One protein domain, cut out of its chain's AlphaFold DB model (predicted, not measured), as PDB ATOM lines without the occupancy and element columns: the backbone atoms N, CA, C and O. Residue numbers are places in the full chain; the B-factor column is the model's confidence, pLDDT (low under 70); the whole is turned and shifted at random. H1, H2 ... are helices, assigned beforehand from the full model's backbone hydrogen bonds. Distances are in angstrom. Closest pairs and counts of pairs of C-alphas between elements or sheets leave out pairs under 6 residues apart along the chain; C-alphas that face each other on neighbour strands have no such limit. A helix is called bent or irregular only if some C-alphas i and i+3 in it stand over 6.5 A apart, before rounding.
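Overview. This is residues 335 to 376 of the 385 residues of an uncharacterized protein of Phlebiopsis gigantea 11061_1 CR5-6 (UniProt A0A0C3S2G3). Two long helices, H1 then H2, meet at their ends near a tight link and make an open V or L, with the far part of each helix sticking out free. Residues 335 to 348 of H1 and 367 to 376 of H2 stand free. The 42 printed residues hold two named helices and no named strand, the class is all helix, and the whole is only just loose, close to extended, with a radius of gyration of the C-alphas of 13.2 A and spans of 42 by 23 by 11 A.

Along the chain. Find C-alpha 335 at (-20.623, 48.311, 30.270); from there H1, residues 335 to 355, runs 28.6 A. It has a kink of 33 degrees near residue 349, yet is neither bent nor irregular, but only just: C-alphas 348 and 351 are 6.1 A apart. Look next at C-alpha 359, (-10.663, 23.066, 22.144), where H2, residues 359 to 376, begins; it runs 26.2 A to C-alpha 376 at (-29.998, 15.387, 6.262).

Arrangement. H1 and H2 touch only at the corner by their link, residues 352 to 355 of H1 alone with 359 to 362 of H2 alone; the closest C-alphas, of Ala 352 and Gly 362, are 6.1 A apart. Their lines are about perpendicular, at 81 degrees. Of the O i to N i+4 pairs, 14 of 17 in H1 and 13 of 14 in H2 are within hydrogen-bond range.

Size, cuts and confidence. The C-alphas of Gln 335 and Arg 375, the two farthest apart, are 42.1 A apart. The printed part has no cut, and the link from H1 to H2 is tight. In the B-factor column, pLDDT is under 70 at residues 350 to 357, 359 to 362 and 373 to 376.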
ATOM      1  N   GLN A 335     -20.129  49.441  29.478       91.88
ATOM      2  CA  GLN A 335     -20.623  48.311  30.270       91.88
ATOM      3  C   GLN A 335     -21.531  47.407  29.433       91.88
ATOM      4  O   GLN A 335     -21.375  46.189  29.459       91.88
ATOM      5  N   GLU A 336     -22.411  47.983  28.615       92.62
ATOM      6  CA  GLU A 336     -23.237  47.228  27.675       92.62
ATOM      7  C   GLU A 336     -22.394  46.507  26.622       92.62
ATOM      8  O   GLU A 336     -22.680  45.360  26.270       92.62
ATOM      9  N   LYS A 337     -21.327  47.141  26.124       94.31
ATOM     10  CA  LYS A 337     -20.397  46.518  25.178       94.31
ATOM     11  C   LYS A 337     -19.689  45.318  25.806       94.31
ATOM     12  O   LYS A 337     -19.601  44.268  25.164       94.31
ATOM     13  N   ILE A 338     -19.239  45.450  27.056       91.75
ATOM     14  CA  ILE A 338     -18.665  44.343  27.834       91.75
ATOM     15  C   ILE A 338     -19.718  43.248  28.031       91.75
ATOM     16  O   ILE A 338     -19.452  42.098  27.698       91.75
ATOM     17  N   ALA A 339     -20.942  43.586  28.441       94.56
ATOM     18  CA  ALA A 339     -22.017  42.616  28.643       94.56
ATOM     19  C   ALA A 339     -22.395  41.863  27.351       94.56
ATOM     20  O   ALA A 339     -22.601  40.648  27.375       94.56
ATOM     21  N   ARG A 340     -22.445  42.542  26.195       93.44
ATOM     22  CA  ARG A 340     -22.662  41.905  24.879       93.44
ATOM     23  C   ARG A 340     -21.515  40.967  24.517       93.44
ATOM     24  O   ARG A 340     -21.762  39.872  24.007       93.44
ATOM     25  N   PHE A 341     -20.276  41.375  24.787       93.62
ATOM     26  CA  PHE A 341     -19.104  40.536  24.568       93.62
ATOM     27  C   PHE A 341     -19.120  39.302  25.475       93.62
ATOM     28  O   PHE A 341     -18.976  38.189  24.978       93.62
ATOM     29  N   GLU A 342     -19.389  39.469  26.769       91.44
ATOM     30  CA  GLU A 342     -19.532  38.371  27.724       91.44
ATOM     31  C   GLU A 342     -20.663  37.426  27.341       91.44
ATOM     32  O   GLU A 342     -20.479  36.217  27.388       91.44
ATOM     33  N   LYS A 343     -21.818  37.941  26.907       90.75
ATOM     34  CA  LYS A 343     -22.921  37.108  26.417       90.75
ATOM     35  C   LYS A 343     -22.494  36.296  25.194       90.75
ATOM     36  O   LYS A 343     -22.737  35.094  25.148       90.75
ATOM     37  N   ARG A 344     -21.804  36.918  24.229       89.31
ATOM     38  CA  ARG A 344     -21.265  36.228  23.043       89.31
ATOM     39  C   ARG A 344     -20.234  35.166  23.424       89.31
ATOM     40  O   ARG A 344     -20.216  34.088  22.834       89.31
ATOM     41  N   LEU A 345     -19.391  35.460  24.409       85.06
ATOM     42  CA  LEU A 345     -18.373  34.546  24.905       85.06
ATOM     43  C   LEU A 345     -19.004  33.407  25.707       85.06
ATOM     44  O   LEU A 345     -18.627  32.272  25.490       85.06
ATOM     45  N   ARG A 346     -20.023  33.661  26.534       85.69
ATOM     46  CA  ARG A 346     -20.803  32.628  27.233       85.69
ATOM     47  C   ARG A 346     -21.564  31.723  26.274       85.69
ATOM     48  O   ARG A 346     -21.626  30.535  26.535       85.69
ATOM     49  N   LEU A 347     -22.090  32.233  25.163       82.69
ATOM     50  CA  LEU A 347     -22.705  31.373  24.146       82.69
ATOM     51  C   LEU A 347     -21.666  30.444  23.504       82.69
ATOM     52  O   LEU A 347     -21.890  29.246  23.408       82.69
ATOM     53  N   ARG A 348     -20.487  30.966  23.141       77.44
ATOM     54  CA  ARG A 348     -19.426  30.138  22.540       77.44
ATOM     55  C   ARG A 348     -18.757  29.190  23.534       77.44
ATOM     56  O   ARG A 348     -18.507  28.040  23.217       77.44
ATOM     57  N   VAL A 349     -18.404  29.686  24.714       74.88
ATOM     58  CA  VAL A 349     -17.593  28.986  25.722       74.88
ATOM     59  C   VAL A 349     -18.483  28.191  26.676       74.88
ATOM     60  O   VAL A 349     -18.110  27.101  27.080       74.88
ATOM     61  N   GLY A 350     -19.670  28.679  27.023       67.31
ATOM     62  CA  GLY A 350     -20.580  27.990  27.942       67.31
ATOM     63  C   GLY A 350     -21.132  26.685  27.374       67.31
ATOM     64  O   GLY A 350     -21.182  25.699  28.100       67.31
ATOM     65  N   GLU A 351     -21.468  26.638  26.083       63.28
ATOM     66  CA  GLU A 351     -21.881  25.383  25.438       63.28
ATOM     67  C   GLU A 351     -20.673  24.540  25.005       63.28
ATOM     68  O   GLU A 351     -20.622  23.345  25.303       63.28
ATOM     69  N   ALA A 352     -19.658  25.140  24.367       59.22
ATOM     70  CA  ALA A 352     -18.553  24.362  23.800       59.22
ATOM     71  C   ALA A 352     -17.453  23.997  24.809       59.22
ATOM     72  O   ALA A 352     -16.928  22.888  24.754       59.22
ATOM     73  N   ALA A 353     -17.090  24.881  25.747       61.31
ATOM     74  CA  ALA A 353     -15.973  24.633  26.669       61.31
ATOM     75  C   ALA A 353     -16.364  23.783  27.887       61.31
ATOM     76  O   ALA A 353     -15.500  23.118  28.455       61.31
ATOM     77  N   VAL A 354     -17.648  23.749  28.262       59.22
ATOM     78  CA  VAL A 354     -18.147  22.802  29.277       59.22
ATOM     79  C   VAL A 354     -18.278  21.396  28.690       59.22
ATOM     80  O   VAL A 354     -17.971  20.420  29.368       59.22
ATOM     81  N   MET A 355     -18.677  21.270  27.419       59.78
ATOM     82  CA  MET A 355     -18.752  19.963  26.756       59.78
ATOM     83  C   MET A 355     -17.395  19.435  26.274       59.78
ATOM     84  O   MET A 355     -17.217  18.218  26.199       59.78
ATOM     85  N   TYR A 356     -16.433  20.312  25.969       58.88
ATOM     86  CA  TYR A 356     -15.126  19.921  25.440       58.88
ATOM     87  C   TYR A 356     -13.991  20.702  26.105       58.88
ATOM     88  O   TYR A 356     -13.588  21.751  25.603       58.88
ATOM     89  N   PRO A 357     -13.373  20.157  27.172       68.31
ATOM     90  CA  PRO A 357     -12.150  20.732  27.740       68.31
ATOM     91  C   PRO A 357     -10.987  20.757  26.733       68.31
ATOM     92  O   PRO A 357      -9.990  21.443  26.941       68.31
ATOM     93  N   ASN A 358     -11.108  20.024  25.621       71.75
ATOM     94  CA  ASN A 358     -10.164  20.046  24.520       71.75
ATOM     95  C   ASN A 358     -10.739  20.881  23.364       71.75
ATOM     96  O   ASN A 358     -11.629  20.421  22.650       71.75
ATOM     97  N   ILE A 359     -10.217  22.096  23.168       62.62
ATOM     98  CA  ILE A 359     -10.663  23.066  22.144       62.62
ATOM     99  C   ILE A 359     -10.649  22.445  20.733       62.62
ATOM    100  O   ILE A 359     -11.534  22.701  19.918       62.62
ATOM    101  N   LEU A 360      -9.688  21.552  20.469       67.88
ATOM    102  CA  LEU A 360      -9.607  20.764  19.233       67.88
ATOM    103  C   LEU A 360     -10.778  19.784  19.073       67.88
ATOM    104  O   LEU A 360     -11.259  19.578  17.962       67.88
ATOM    105  N   GLY A 361     -11.248  19.194  20.173       67.44
ATOM    106  CA  GLY A 361     -12.390  18.280  20.184       67.44
ATOM    107  C   GLY A 361     -13.707  18.990  19.880       67.44
ATOM    108  O   GLY A 361     -14.503  18.462  19.107       67.44
ATOM    109  N   GLY A 362     -13.897  20.203  20.414       69.25
ATOM    110  CA  GLY A 362     -15.058  21.044  20.105       69.25
ATOM    111  C   GLY A 362     -15.125  21.398  18.619       69.25
ATOM    112  O   GLY A 362     -16.110  21.083  17.959       69.25
ATOM    113  N   ALA A 363     -14.030  21.919  18.054       74.88
ATOM    114  CA  ALA A 363     -13.966  22.262  16.629       74.88
ATOM    115  C   ALA A 363     -14.195  21.046  15.709       74.88
ATOM    116  O   ALA A 363     -14.864  21.149  14.680       74.88
ATOM    117  N   PHE A 364     -13.665  19.874  16.081       76.75
ATOM    118  CA  PHE A 364     -13.870  18.650  15.310       76.75
ATOM    119  C   PHE A 364     -15.315  18.144  15.403       76.75
ATOM    120  O   PHE A 364     -15.849  17.634  14.417       76.75
ATOM    121  N   ARG A 365     -15.966  18.296  16.565       74.75
ATOM    122  CA  ARG A 365     -17.377  17.943  16.752       74.75
ATOM    123  C   ARG A 365     -18.291  18.880  15.968       74.75
ATOM    124  O   ARG A 365     -19.144  18.365  15.252       74.75
ATOM    125  N   ASP A 366     -18.061  20.190  16.009       76.25
ATOM    126  CA  ASP A 366     -18.825  21.181  15.237       76.25
ATOM    127  C   ASP A 366     -18.731  20.898  13.732       76.25
ATOM    128  O   ASP A 366     -19.746  20.810  13.042       76.25
ATOM    129  N   ALA A 367     -17.525  20.622  13.217       79.88
ATOM    130  CA  ALA A 367     -17.338  20.209  11.823       79.88
ATOM    131  C   ALA A 367     -18.068  18.886  11.497       79.88
ATOM    132  O   ALA A 367     -18.617  18.703  10.401       79.88
ATOM    133  N   MET A 368     -18.119  17.949  12.449       82.31
ATOM    134  CA  MET A 368     -18.873  16.704  12.296       82.31
ATOM    135  C   MET A 368     -20.392  16.921  12.323       82.31
ATOM    136  O   MET A 368     -21.109  16.253  11.584       82.31
ATOM    137  N   GLU A 369     -20.900  17.819  13.161       79.88
ATOM    138  CA  GLU A 369     -22.330  18.118  13.259       79.88
ATOM    139  C   GLU A 369     -22.822  18.893  12.039       79.88
ATOM    140  O   GLU A 369     -23.849  18.522  11.470       79.88
ATOM    141  N   VAL A 370     -22.042  19.857  11.542       81.75
ATOM    142  CA  VAL A 370     -22.317  20.543  10.270       81.75
ATOM    143  C   VAL A 370     -22.341  19.541   9.112       81.75
ATOM    144  O   VAL A 370     -23.310  19.491   8.356       81.75
ATOM    145  N   SER A 371     -21.340  18.660   8.995       76.75
ATOM    146  CA  SER A 371     -21.312  17.655   7.917       76.75
ATOM    147  C   SER A 371     -22.433  16.608   8.015       76.75
ATOM    148  O   SER A 371     -22.919  16.130   6.986       76.75
ATOM    149  N   LYS A 372     -22.896  16.267   9.226       76.12
ATOM    150  CA  LYS A 372     -24.073  15.406   9.435       76.12
ATOM    151  C   LYS A 372     -25.380  16.134   9.111       76.12
ATOM    152  O   LYS A 372     -26.224  15.555   8.431       76.12
ATOM    153  N   GLY A 373     -25.538  17.388   9.537       67.44
ATOM    154  CA  GLY A 373     -26.732  18.204   9.297       67.44
ATOM    155  C   GLY A 373     -26.948  18.541   7.819       67.44
ATOM    156  O   GLY A 373     -28.071  18.442   7.321       67.44
ATOM    157  N   VAL A 374     -25.871  18.828   7.083       61.06
ATOM    158  CA  VAL A 374     -25.915  19.081   5.632       61.06
ATOM    159  C   VAL A 374     -26.393  17.843   4.857       61.06
ATOM    160  O   VAL A 374     -27.185  17.971   3.926       61.06
ATOM    161  N   ARG A 375     -26.024  16.623   5.284       58.72
ATOM    162  CA  ARG A 375     -26.502  15.373   4.650       58.72
ATOM    163  C   ARG A 375     -27.982  15.075   4.890       58.72
ATOM    164  O   ARG A 375     -28.584  14.353   4.098       58.72
ATOM    165  N   VAL A 376     -28.567  15.585   5.974       58.38
ATOM    166  CA  VAL A 376     -29.998  15.387   6.262       58.38
ATOM    167  C   VAL A 376     -30.854  16.290   5.377       58.38
ATOM    168  O   VAL A 376     -31.896  15.850   4.900       58.38
TER     169      VAL A 376